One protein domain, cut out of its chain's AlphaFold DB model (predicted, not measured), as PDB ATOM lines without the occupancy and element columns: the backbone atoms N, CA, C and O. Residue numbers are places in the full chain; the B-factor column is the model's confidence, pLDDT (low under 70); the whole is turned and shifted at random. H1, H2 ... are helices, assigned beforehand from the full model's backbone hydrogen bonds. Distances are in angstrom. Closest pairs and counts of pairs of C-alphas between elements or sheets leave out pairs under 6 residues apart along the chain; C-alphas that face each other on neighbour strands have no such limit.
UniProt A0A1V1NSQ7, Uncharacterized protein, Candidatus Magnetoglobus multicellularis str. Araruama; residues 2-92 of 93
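This is residues 2 to 92 of the 93 residues of an uncharacterized protein of Candidatus Magnetoglobus multicellularis str. Araruama (UniProt A0A1V1NSQ7). A single long helix, H1, makes the length of the domain: its residues 2 to 29 stick out as a bare shaft, and its later part runs into a compact head with three short helices. In the head, H3 packs along the last part of H1, H2 folds back on H1, and H4 folds back on H3. The printed part has 91 residues with four named helices, H1 to H4 along the chain, no named strand, and the class all helix. The whole is extended, with a radius of gyration of the C-alphas of 21.5 A and spans of 73 by 23 by 20 A.

H1, residues 2 to 49, stands free over residues 2 to 29. With residues 38 to 42 alone it touches H2, residues 54 to 62; the closest C-alphas, of Arg 38 and Ile 60, are 6.4 A apart. This helical hairpin has a shallow tilt of 32 degrees, opposite ways. With residues 33 to 48 alone H1 touches H3, residues 66 to 78, the same way at a shallow tilt of 22 degrees; the closest C-alphas, of Val 41 and His 73, are 4.5 A apart. With residues 72 to 76 alone H3 touches H4, residues 82 to 90, in a second helical hairpin, a shallow tilt of 20 degrees, opposite ways; the closest C-alphas, of Ala 76 and Phe 85, are 6.1 A apart. In H1, H2, H3 and H4 every O i to N i+4 pair is within hydrogen-bond range.

H1 begins at C-alpha 2 (-62.678, 4.387, 10.314) and measures 70.4 A; H3 measures 18.5 A. H4 ends at C-alpha 90 (-35.479, 42.455, -35.183).

Without residues 2 to 29 the body spans 31 by 22 by 20 A. The printed part has no cut, and its three links are tight. The pLDDT is under 70 at residues 2 to 5 and 7 to 8.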
ATOM      1  N   LYS A   2     -63.273   3.038  10.110       63.50
ATOM      2  CA  LYS A   2     -62.678   4.387  10.314       63.50
ATOM      3  C   LYS A   2     -61.171   4.496   9.998       63.50
ATOM      4  O   LYS A   2     -60.767   5.444   9.342       63.50
ATOM      5  N   LYS A   3     -60.353   3.508  10.392       66.81
ATOM      6  CA  LYS A   3     -58.901   3.491  10.098       66.81
ATOM      7  C   LYS A   3     -58.577   3.386   8.601       66.81
ATOM      8  O   LYS A   3     -57.623   4.001   8.152       66.81
ATOM      9  N   GLN A   4     -59.385   2.645   7.845       67.19
ATOM     10  CA  GLN A   4     -59.186   2.445   6.408       67.19
ATOM     11  C   GLN A   4     -59.483   3.726   5.625       67.19
ATOM     12  O   GLN A   4     -58.717   4.098   4.749       67.19
ATOM     13  N   VAL A   5     -60.546   4.445   6.001       66.19
ATOM     14  CA  VAL A   5     -60.887   5.738   5.395       66.19
ATOM     15  C   VAL A   5     -59.771   6.761   5.638       66.19
ATOM     16  O   VAL A   5     -59.313   7.389   4.694       66.19
ATOM     17  N   VAL A   6     -59.267   6.875   6.874       72.19
ATOM     18  CA  VAL A   6     -58.156   7.791   7.206       72.19
ATOM     19  C   VAL A   6     -56.879   7.461   6.426       72.19
ATOM     20  O   VAL A   6     -56.180   8.374   5.997       72.19
ATOM     21  N   HIS A   7     -56.587   6.175   6.213       67.50
ATOM     22  CA  HIS A   7     -55.417   5.750   5.445       67.50
ATOM     23  C   HIS A   7     -55.517   6.178   3.976       67.50
ATOM     24  O   HIS A   7     -54.626   6.862   3.486       67.50
ATOM     25  N   VAL A   8     -56.661   5.911   3.335       69.62
ATOM     26  CA  VAL A   8     -56.914   6.287   1.933       69.62
ATOM     27  C   VAL A   8     -56.861   7.807   1.723       69.62
ATOM     28  O   VAL A   8     -56.369   8.272   0.700       69.62
ATOM     29  N   PHE A   9     -57.344   8.610   2.680       77.69
ATOM     30  CA  PHE A   9     -57.231  10.074   2.593       77.69
ATOM     31  C   PHE A   9     -55.784  10.565   2.694       77.69
ATOM     32  O   PHE A   9     -55.418  11.510   2.001       77.69
ATOM     33  N   LYS A  10     -54.968   9.933   3.545       81.06
ATOM     34  CA  LYS A  10     -53.554  10.284   3.698       81.06
ATOM     35  C   LYS A  10     -52.760   9.942   2.434       81.06
ATOM     36  O   LYS A  10     -52.057  10.810   1.932       81.06
ATOM     37  N   GLU A  11     -52.948   8.741   1.891       79.94
ATOM     38  CA  GLU A  11     -52.303   8.293   0.647       79.94
ATOM     39  C   GLU A  11     -52.643   9.217  -0.529       79.94
ATOM     40  O   GLU A  11     -51.749   9.730  -1.194       79.94
ATOM     41  N   LYS A  12     -53.928   9.544  -0.724       85.44
ATOM     42  CA  LYS A  12     -54.336  10.495  -1.772       85.44
ATOM     43  C   LYS A  12     -53.757  11.897  -1.572       85.44
ATOM     44  O   LYS A  12     -53.477  12.590  -2.546       85.44
ATOM     45  N   GLY A  13     -53.602  12.336  -0.323       89.56
ATOM     46  CA  GLY A  13     -52.949  13.606  -0.008       89.56
ATOM     47  C   GLY A  13     -51.470  13.609  -0.399       89.56
ATOM     48  O   GLY A  13     -50.995  14.583  -0.980       89.56
ATOM     49  N   GLU A  14     -50.764  12.510  -0.128       91.62
ATOM     50  CA  GLU A  14     -49.359  12.320  -0.508       91.62
ATOM     51  C   GLU A  14     -49.185  12.272  -2.035       91.62
ATOM     52  O   GLU A  14     -48.303  12.944  -2.564       91.62
ATOM     53  N   GLU A  15     -50.068  11.579  -2.761       92.25
ATOM     54  CA  GLU A  15     -50.057  11.545  -4.234       92.25
ATOM     55  C   GLU A  15     -50.217  12.941  -4.853       92.25
ATOM     56  O   GLU A  15     -49.440  13.330  -5.727       92.25
ATOM     57  N   VAL A  16     -51.195  13.723  -4.381       93.69
ATOM     58  CA  VAL A  16     -51.417  15.093  -4.869       93.69
ATOM     59  C   VAL A  16     -50.215  15.982  -4.556       93.69
ATOM     60  O   VAL A  16     -49.796  16.767  -5.403       93.69
ATOM     61  N   MET A  17     -49.646  15.861  -3.355       95.00
ATOM     62  CA  MET A  17     -48.462  16.624  -2.967       95.00
ATOM     63  C   MET A  17     -47.267  16.308  -3.874       95.00
ATOM     64  O   MET A  17     -46.633  17.234  -4.376       95.00
ATOM     65  N   ASN A  18     -46.998  15.026  -4.133       95.56
ATOM     66  CA  ASN A  18     -45.908  14.598  -5.011       95.56
ATOM     67  C   ASN A  18     -46.093  15.127  -6.437       95.56
ATOM     68  O   ASN A  18     -45.152  15.675  -7.004       95.56
ATOM     69  N   TYR A  19     -47.317  15.071  -6.975       95.62
ATOM     70  CA  TYR A  19     -47.629  15.634  -8.291       95.62
ATOM     71  C   TYR A  19     -47.275  17.127  -8.388       95.62
ATOM     72  O   TYR A  19     -46.645  17.562  -9.351       95.62
ATOM     73  N   TRP A  20     -47.637  17.932  -7.382       96.62
ATOM     74  CA  TRP A  20     -47.320  19.364  -7.387       96.62
ATOM     75  C   TRP A  20     -45.828  19.655  -7.214       96.62
ATOM     76  O   TRP A  20     -45.344  20.637  -7.779       96.62
ATOM     77  N   ILE A  21     -45.103  18.821  -6.463       97.44
ATOM     78  CA  ILE A  21     -43.641  18.914  -6.351       97.44
ATOM     79  C   ILE A  21     -43.003  18.644  -7.716       97.44
ATOM     80  O   ILE A  21     -42.238  19.477  -8.196       97.44
ATOM     81  N   GLU A  22     -43.369  17.544  -8.378       97.44
ATOM     82  CA  GLU A  22     -42.838  17.176  -9.697       97.44
ATOM     83  C   GLU A  22     -43.137  18.245 -10.760       97.44
ATOM     84  O   GLU A  22     -42.248  18.661 -11.509       97.44
ATOM     85  N   GLU A  23     -44.371  18.754 -10.800       97.38
ATOM     86  CA  GLU A  23     -44.751  19.845 -11.702       97.38
ATOM     87  C   GLU A  23     -43.991  21.143 -11.392       97.38
ATOM     88  O   GLU A  23     -43.584  21.863 -12.309       97.38
ATOM     89  N   GLY A  24     -43.764  21.440 -10.110       98.06
ATOM     90  CA  GLY A  24     -42.966  22.579  -9.668       98.06
ATOM     91  C   GLY A  24     -41.510  22.476 -10.119       98.06
ATOM     92  O   GLY A  24     -40.980  23.422 -10.702       98.06
ATOM     93  N   GLU A  25     -40.877  21.320  -9.918       98.19
ATOM     94  CA  GLU A  25     -39.502  21.057 -10.355       98.19
ATOM     95  C   GLU A  25     -39.361  21.140 -11.876       98.19
ATOM     96  O   GLU A  25     -38.411  21.744 -12.386       98.19
ATOM     97  N   LYS A  26     -40.322  20.576 -12.613       97.94
ATOM     98  CA  LYS A  26     -40.347  20.633 -14.075       97.94
ATOM     99  C   LYS A  26     -40.431  22.075 -14.575       97.94
ATOM    100  O   LYS A  26     -39.583  22.489 -15.366       97.94
ATOM    101  N   ARG A  27     -41.389  22.861 -14.069       96.44
ATOM    102  CA  ARG A  27     -41.539  24.281 -14.437       96.44
ATOM    103  C   ARG A  27     -40.322  25.102 -14.033       96.44
ATOM    104  O   ARG A  27     -39.852  25.918 -14.817       96.44
ATOM    105  N   GLY A  28     -39.782  24.866 -12.838       98.00
ATOM    106  CA  GLY A  28     -38.576  25.534 -12.354       98.00
ATOM    107  C   GLY A  28     -37.372  25.275 -13.260       98.00
ATOM    108  O   GLY A  28     -36.649  26.206 -13.604       98.00
ATOM    109  N   ARG A  29     -37.195  24.030 -13.721       97.75
ATOM    110  CA  ARG A  29     -36.144  23.669 -14.680       97.75
ATOM    111  C   ARG A  29     -36.341  24.360 -16.029       97.75
ATOM    112  O   ARG A  29     -35.379  24.893 -16.575       97.75
ATOM    113  N   GLU A  30     -37.559  24.358 -16.565       95.81
ATOM    114  CA  GLU A  30     -37.877  25.007 -17.845       95.81
ATOM    115  C   GLU A  30     -37.625  26.523 -17.791       95.81
ATOM    116  O   GLU A  30     -36.949  27.063 -18.670       95.81
ATOM    117  N   LEU A  31     -38.078  27.192 -16.725       96.44
ATOM    118  CA  LEU A  31     -37.828  28.616 -16.492       96.44
ATOM    119  C   LEU A  31     -36.337  28.906 -16.299       96.44
ATOM    120  O   LEU A  31     -35.810  29.819 -16.925       96.44
ATOM    121  N   GLY A  32     -35.632  28.102 -15.499       97.88
ATOM    122  CA  GLY A  32     -34.198  28.272 -15.265       97.88
ATOM    123  C   GLY A  32     -33.365  28.144 -16.543       97.88
ATOM    124  O   GLY A  32     -32.440  28.923 -16.758       97.88
ATOM    125  N   ILE A  33     -33.720  27.211 -17.433       97.00
ATOM    126  CA  ILE A  33     -33.083  27.089 -18.751       97.00
ATOM    127  C   ILE A  33     -33.352  28.335 -19.604       97.00
ATOM    128  O   ILE A  33     -32.439  28.821 -20.276       97.00
ATOM    129  N   LEU A  34     -34.583  28.850 -19.596       97.69
ATOM    130  CA  LEU A  34     -34.958  30.037 -20.364       97.69
ATOM    131  C   LEU A  34     -34.192  31.281 -19.885       97.69
ATOM    132  O   LEU A  34     -33.527  31.928 -20.695       97.69
ATOM    133  N   GLU A  35     -34.211  31.557 -18.578       98.00
ATOM    134  CA  GLU A  35     -33.475  32.675 -17.969       98.00
ATOM    135  C   GLU A  35     -31.963  32.540 -18.174       98.00
ATOM    136  O   GLU A  35     -31.292  33.498 -18.558       98.00
ATOM    137  N   GLY A  36     -31.424  31.331 -18.005       98.25
ATOM    138  CA  GLY A  36     -30.013  31.053 -18.263       98.25
ATOM    139  C   GLY A  36     -29.626  31.349 -19.711       98.25
ATOM    140  O   GLY A  36     -28.604  31.984 -19.959       98.25
ATOM    141  N   THR A  37     -30.469  30.965 -20.676       98.19
ATOM    142  CA  THR A  37     -30.202  31.227 -22.099       98.19
ATOM    143  C   THR A  37     -30.227  32.730 -22.401       98.19
ATOM    144  O   THR A  37     -29.353  33.206 -23.123       98.19
ATOM    145  N   ARG A  38     -31.153  33.505 -21.811       98.31
ATOM    146  CA  ARG A  38     -31.151  34.980 -21.920       98.31
ATOM    147  C   ARG A  38     -29.865  35.581 -21.368       98.31
ATOM    148  O   ARG A  38     -29.245  36.407 -22.035       98.31
ATOM    149  N   GLY A  39     -29.444  35.123 -20.187       98.00
ATOM    150  CA  GLY A  39     -28.181  35.525 -19.573       98.00
ATOM    151  C   GLY A  39     -26.997  35.284 -20.507       98.00
ATOM    152  O   GLY A  39     -26.216  36.195 -20.742       98.00
ATOM    153  N   MET A  40     -26.915  34.108 -21.132       98.12
ATOM    154  CA  MET A  40     -25.837  33.785 -22.074       98.12
ATOM    155  C   MET A  40     -25.801  34.714 -23.296       98.12
ATOM    156  O   MET A  40     -24.719  35.133 -23.703       98.12
ATOM    157  N   VAL A  41     -26.958  35.076 -23.868       98.31
ATOM    158  CA  VAL A  41     -27.018  36.065 -24.964       98.31
ATOM    159  C   VAL A  41     -26.442  37.403 -24.497       98.31
ATOM    160  O   VAL A  41     -25.571  37.964 -25.160       98.31
ATOM    161  N   LEU A  42     -26.906  37.906 -23.350       97.94
ATOM    162  CA  LEU A  42     -26.484  39.203 -22.821       97.94
ATOM    163  C   LEU A  42     -25.002  39.227 -22.449       97.94
ATOM    164  O   LEU A  42     -24.314  40.186 -22.791       97.94
ATOM    165  N   GLU A  43     -24.498  38.175 -21.809       97.88
ATOM    166  CA  GLU A  43     -23.082  38.048 -21.460       97.88
ATOM    167  C   GLU A  43     -22.198  38.012 -22.708       97.88
ATOM    168  O   GLU A  43     -21.182  38.706 -22.754       97.88
ATOM    169  N   ALA A  44     -22.595  37.286 -23.760       98.00
ATOM    170  CA  ALA A  44     -21.860  37.274 -25.024       98.00
ATOM    171  C   ALA A  44     -21.795  38.674 -25.660       98.00
ATOM    172  O   ALA A  44     -20.721  39.123 -26.065       98.00
ATOM    173  N   LEU A  45     -22.922  39.395 -25.696       97.81
ATOM    174  CA  LEU A  45     -22.976  40.760 -26.225       97.81
ATOM    175  C   LEU A  45     -22.130  41.736 -25.400       97.81
ATOM    176  O   LEU A  45     -21.357  42.505 -25.969       97.81
ATOM    177  N   LYS A  46     -22.240  41.697 -24.067       96.56
ATOM    178  CA  LYS A  46     -21.471  42.560 -23.155       96.56
ATOM    179  C   LYS A  46     -19.978  42.276 -23.242       96.56
ATOM    180  O   LYS A  46     -19.188  43.212 -23.285       96.56
ATOM    181  N   THR A  47     -19.601  41.003 -23.348       97.06
ATOM    182  CA  THR A  47     -18.204  40.586 -23.521       97.06
ATOM    183  C   THR A  47     -17.631  41.089 -24.842       97.06
ATOM    184  O   THR A  47     -16.494  41.551 -24.883       97.06
ATOM    185  N   LYS A  48     -18.403  41.012 -25.933       96.56
ATOM    186  CA  LYS A  48     -17.912  41.369 -27.270       96.56
ATOM    187  C   LYS A  48     -17.940  42.873 -27.548       96.56
ATOM    188  O   LYS A  48     -17.071  43.377 -28.255       96.56
ATOM    189  N   PHE A  49     -18.933  43.582 -27.019       95.25
ATOM    190  CA  PHE A  49     -19.226  44.972 -27.383       95.25
ATOM    191  C   PHE A  49     -19.123  45.962 -26.211       95.25
ATOM    192  O   PHE A  49     -19.500  47.123 -26.361       95.25
ATOM    193  N   ASN A  50     -18.610  45.528 -25.053       90.38
ATOM    194  CA  ASN A  50     -18.467  46.255 -23.777       90.38
ATOM    195  C   ASN A  50     -19.769  46.732 -23.112       90.38
ATOM    196  O   ASN A  50     -19.826  46.839 -21.889       90.38
ATOM    197  N   SER A  51     -20.806  47.057 -23.878       88.44
ATOM    198  CA  SER A  51     -22.093  47.514 -23.356       88.44
ATOM    199  C   SER A  51     -23.224  47.183 -24.321       88.44
ATOM    200  O   SER A  51     -23.019  47.080 -25.529       88.44
ATOM    201  N   VAL A  52     -24.427  47.022 -23.776       94.00
ATOM    202  CA  VAL A  52     -25.660  46.770 -24.524       94.00
ATOM    203  C   VAL A  52     -26.705  47.756 -24.018       94.00
ATOM    204  O   VAL A  52     -26.752  48.051 -22.827       94.00
ATOM    205  N   SER A  53     -27.516  48.311 -24.918       95.06
ATOM    206  CA  SER A  53     -28.566  49.246 -24.521       95.06
ATOM    207  C   SER A  53     -29.708  48.519 -23.806       95.06
ATOM    208  O   SER A  53     -30.079  47.408 -24.186       95.06
ATOM    209  N   ASN A  54     -30.346  49.189 -22.843       95.06
ATOM    210  CA  ASN A  54     -31.522  48.650 -22.144       95.06
ATOM    211  C   ASN A  54     -32.650  48.240 -23.107       95.06
ATOM    212  O   ASN A  54     -33.424  47.341 -22.807       95.06
ATOM    213  N   ALA A  55     -32.747  48.881 -24.278       94.44
ATOM    214  CA  ALA A  55     -33.726  48.513 -25.297       94.44
ATOM    215  C   ALA A  55     -33.489  47.090 -25.830       94.44
ATOM    216  O   ALA A  55     -34.432  46.307 -25.902       94.44
ATOM    217  N   ILE A  56     -32.240  46.740 -26.157       95.12
ATOM    218  CA  ILE A  56     -31.875  45.386 -26.598       95.12
ATOM    219  C   ILE A  56     -32.060  44.386 -25.454       95.12
ATOM    220  O   ILE A  56     -32.608  43.307 -25.678       95.12
ATOM    221  N   GLU A  57     -31.658  44.751 -24.230       96.06
ATOM    222  CA  GLU A  57     -31.836  43.879 -23.063       96.06
ATOM    223  C   GLU A  57     -33.310  43.527 -22.841       96.06
ATOM    224  O   GLU A  57     -33.643  42.348 -22.744       96.06
ATOM    225  N   ASN A  58     -34.199  44.523 -22.852       95.75
ATOM    226  CA  ASN A  58     -35.634  44.314 -22.670       95.75
ATOM    227  C   ASN A  58     -36.225  43.403 -23.754       95.75
ATOM    228  O   ASN A  58     -36.990  42.497 -23.439       95.75
ATOM    229  N   ILE A  59     -35.826  43.588 -25.018       95.81
ATOM    230  CA  ILE A  59     -36.294  42.719 -26.106       95.81
ATOM    231  C   ILE A  59     -35.873  41.270 -25.854       95.81
ATOM    232  O   ILE A  59     -36.696  40.373 -26.001       95.81
ATOM    233  N   ILE A  60     -34.621  41.025 -25.453       96.94
ATOM    234  CA  ILE A  60     -34.128  39.670 -25.159       96.94
ATOM    235  C   ILE A  60     -34.880  39.056 -23.969       96.94
ATOM    236  O   ILE A  60     -35.223  37.871 -24.006       96.94
ATOM    237  N   GLN A  61     -35.165  39.852 -22.935       95.94
ATOM    238  CA  GLN A  61     -35.913  39.409 -21.756       95.94
ATOM    239  C   GLN A  61     -37.359  39.008 -22.084       95.94
ATOM    240  O   GLN A  61     -37.873  38.041 -21.521       95.94
ATOM    241  N   ASP A  62     -37.987  39.662 -23.060       95.75
ATOM    242  CA  ASP A  62     -39.358  39.353 -23.477       95.75
ATOM    243  C   ASP A  62     -39.480  38.069 -24.323       95.75
ATOM    244  O   ASP A  62     -40.579  37.516 -24.462       95.75
ATOM    245  N   ILE A  63     -38.377  37.539 -24.871       95.81
ATOM    246  CA  ILE A  63     -38.402  36.324 -25.702       95.81
ATOM    247  C   ILE A  63     -38.686  35.097 -24.835       95.81
ATOM    248  O   ILE A  63     -37.967  34.810 -23.877       95.81
ATOM    249  N   LYS A  64     -39.725  34.336 -25.199       94.81
ATOM    250  CA  LYS A  64     -40.169  33.123 -24.480       94.81
ATOM    251  C   LYS A  64     -39.736  31.815 -25.140       94.81
ATOM    252  O   LYS A  64     -39.813  30.764 -24.513       94.81
ATOM    253  N   ASP A  65     -39.297  31.871 -26.395       95.31
ATOM    254  CA  ASP A  65     -38.845  30.694 -27.127       95.31
ATOM    255  C   ASP A  65     -37.340  30.463 -26.937       95.31
ATOM    256  O   ASP A  65     -36.493  31.274 -27.323       95.31
ATOM    257  N   ARG A  66     -37.001  29.305 -26.367       94.88
ATOM    258  CA  ARG A  66     -35.616  28.905 -26.107       94.88
ATOM    259  C   ARG A  66     -34.804  28.769 -27.397       94.88
ATOM    260  O   ARG A  66     -33.604  29.053 -27.387       94.88
ATOM    261  N   ASN A  67     -35.413  28.307 -28.489       95.81
ATOM    262  CA  ASN A  67     -34.686  28.095 -29.743       95.81
ATOM    263  C   ASN A  67     -34.271  29.429 -30.363       95.81
ATOM    264  O   ASN A  67     -33.114  29.588 -30.750       95.81
ATOM    265  N   THR A  68     -35.173  30.408 -30.353       97.25
ATOM    266  CA  THR A  68     -34.894  31.801 -30.711       97.25
ATOM    267  C   THR A  68     -33.735  32.357 -29.886       97.25
ATOM    268  O   THR A  68     -32.764  32.847 -30.456       97.25
ATOM    269  N   LEU A  69     -33.754  32.194 -28.558       97.81
ATOM    270  CA  LEU A  69     -32.644  32.639 -27.702       97.81
ATOM    271  C   LEU A  69     -31.325  31.911 -28.000       97.81
ATOM    272  O   LEU A  69     -30.266  32.532 -28.028       97.81
ATOM    273  N   SER A  70     -31.375  30.606 -28.273       97.38
ATOM    274  CA  SER A  70     -30.185  29.818 -28.629       97.38
ATOM    275  C   SER A  70     -29.588  30.262 -29.969       97.38
ATOM    276  O   SER A  70     -28.366  30.283 -30.131       97.38
ATOM    277  N   ASN A  71     -30.434  30.642 -30.930       97.50
ATOM    278  CA  ASN A  71     -30.008  31.241 -32.193       97.50
ATOM    279  C   ASN A  71     -29.371  32.608 -31.958       97.50
ATOM    280  O   ASN A  71     -28.254  32.831 -32.413       97.50
ATOM    281  N   LEU A  72     -30.017  33.476 -31.180       98.00
ATOM    282  CA  LEU A  72     -29.474  34.790 -30.841       98.00
ATOM    283  C   LEU A  72     -28.143  34.697 -30.098       98.00
ATOM    284  O   LEU A  72     -27.256  35.499 -30.352       98.00
ATOM    285  N   HIS A  73     -27.947  33.696 -29.240       98.31
ATOM    286  CA  HIS A  73     -26.658  33.486 -28.583       98.31
ATOM    287  C   HIS A  73     -25.549  33.201 -29.607       98.31
ATOM    288  O   HIS A  73     -24.461  33.767 -29.518       98.31
ATOM    289  N   ARG A  74     -25.832  32.388 -30.635       97.75
ATOM    290  CA  ARG A  74     -24.896  32.174 -31.751       97.75
ATOM    291  C   ARG A  74     -24.660  33.456 -32.542       97.75
ATOM    292  O   ARG A  74     -23.509  33.785 -32.813       97.75
ATOM    293  N   GLU A  75     -25.713  34.200 -32.866       97.62
ATOM    294  CA  GLU A  75     -25.584  35.476 -33.578       97.62
ATOM    295  C   GLU A  75     -24.777  36.504 -32.771       97.62
ATOM    296  O   GLU A  75     -23.974  37.223 -33.354       97.62
ATOM    297  N   ALA A  76     -24.904  36.548 -31.441       97.56
ATOM    298  CA  ALA A  76     -24.105  37.419 -30.576       97.56
ATOM    299  C   ALA A  76     -22.603  37.098 -30.669       97.56
ATOM    300  O   ALA A  76     -21.770  38.003 -30.732       97.56
ATOM    301  N   ILE A  77     -22.251  35.810 -30.745       97.50
ATOM    302  CA  ILE A  77     -20.866  35.356 -30.937       97.50
ATOM    303  C   ILE A  77     -20.364  35.706 -32.347       97.50
ATOM    304  O   ILE A  77     -19.212  36.117 -32.498       97.50
ATOM    305  N   LEU A  78     -21.204  35.563 -33.376       96.75
ATOM    306  CA  LEU A  78     -20.807  35.697 -34.784       96.75
ATOM    307  C   LEU A  78     -20.809  37.144 -35.305       96.75
ATOM    308  O   LEU A  78     -19.933  37.496 -36.088       96.75
ATOM    309  N   SER A  79     -21.729  37.995 -34.849       96.94
ATOM    310  CA  SER A  79     -21.916  39.366 -35.361       96.94
ATOM    311  C   SER A  79     -20.685  40.235 -35.130       96.94
ATOM    312  O   SER A  79     -20.168  40.274 -34.018       96.94
ATOM    313  N   ASN A  80     -20.212  40.977 -36.128       95.62
ATOM    314  CA  ASN A  80     -18.994  41.787 -35.990       95.62
ATOM    315  C   ASN A  80     -19.211  43.077 -35.191       95.62
ATOM    316  O   ASN A  80     -18.261  43.658 -34.670       95.62
ATOM    317  N   ASN A  81     -20.456  43.535 -35.101       94.75
ATOM    318  CA  ASN A  81     -20.858  44.752 -34.407       94.75
ATOM    319  C   ASN A  81     -22.305  44.621 -33.898       94.75
ATOM    320  O   ASN A  81     -23.039  43.713 -34.293       94.75
ATOM    321  N   LEU A  82     -22.720  45.550 -33.031       94.25
ATOM    322  CA  LEU A  82     -24.071  45.555 -32.458       94.25
ATOM    323  C   LEU A  82     -25.176  45.750 -33.504       94.25
ATOM    324  O   LEU A  82     -26.259  45.204 -33.324       94.25
ATOM    325  N   ASN A  83     -24.917  46.478 -34.596       94.50
ATOM    326  CA  ASN A  83     -25.929  46.711 -35.629       94.50
ATOM    327  C   ASN A  83     -26.276  45.411 -36.368       94.50
ATOM    328  O   ASN A  83     -27.450  45.129 -36.588       94.50
ATOM    329  N   GLU A  84     -25.274  44.591 -36.704       95.94
ATOM    330  CA  GLU A  84     -25.487  43.261 -37.293       95.94
ATOM    331  C   GLU A  84     -26.340  42.374 -36.384       95.94
ATOM    332  O   GLU A  84     -27.310  41.770 -36.845       95.94
ATOM    333  N   PHE A  85     -26.029  42.348 -35.086       96.94
ATOM    334  CA  PHE A  85     -26.827  41.601 -34.118       96.94
ATOM    335  C   PHE A  85     -28.261  42.136 -34.035       96.94
ATOM    336  O   PHE A  85     -29.218  41.362 -34.017       96.94
ATOM    337  N   GLN A  86     -28.428  43.457 -34.011       95.38
ATOM    338  CA  GLN A  86     -29.735  44.086 -33.885       95.38
ATOM    339  C   GLN A  86     -30.648  43.764 -35.077       95.38
ATOM    340  O   GLN A  86     -31.818  43.456 -34.867       95.38
ATOM    341  N   LEU A  87     -30.113  43.709 -36.300       95.94
ATOM    342  CA  LEU A  87     -30.871  43.263 -37.476       95.94
ATOM    343  C   LEU A  87     -31.398  41.827 -37.319       95.94
ATOM    344  O   LEU A  87     -32.516  41.517 -37.729       95.94
ATOM    345  N   ARG A  88     -30.610  40.934 -36.705       95.62
ATOM    346  CA  ARG A  88     -31.034  39.553 -36.415       95.62
ATOM    347  C   ARG A  88     -32.087  39.495 -35.318       95.62
ATOM    348  O   ARG A  88     -33.034  38.723 -35.429       95.62
ATOM    349  N   LEU A  89     -31.930  40.316 -34.283       95.44
ATOM    350  CA  LEU A  89     -32.890  40.433 -33.190       95.44
ATOM    351  C   LEU A  89     -34.254  40.921 -33.690       95.44
ATOM    352  O   LEU A  89     -35.283  40.375 -33.305       95.44
ATOM    353  N   GLU A  90     -34.262  41.913 -34.577       92.50
ATOM    354  CA  GLU A  90     -35.479  42.455 -35.183       92.50
ATOM    355  C   GLU A  90     -36.186  41.437 -36.084       92.50
ATOM    356  O   GLU A  90     -37.411  41.397 -36.096       92.50
ATOM    357  N   ALA A  91     -35.440  40.562 -36.764       91.06
ATOM    358  CA  ALA A  91     -36.003  39.477 -37.569       91.06
ATOM    359  C   ALA A  91     -36.628  38.334 -36.741       91.06
ATOM    360  O   ALA A  91     -37.280  37.460 -37.311       91.06
ATOM    361  N   CYS A  92     -36.401  38.305 -35.423       83.69
ATOM    362  CA  CYS A  92     -36.996  37.321 -34.512       83.69
ATOM    363  C   CYS A  92     -38.330  37.787 -33.900       83.69
ATOM    364  O   CYS A  92     -38.947  37.018 -33.161       83.69
TER     365      CYS A  92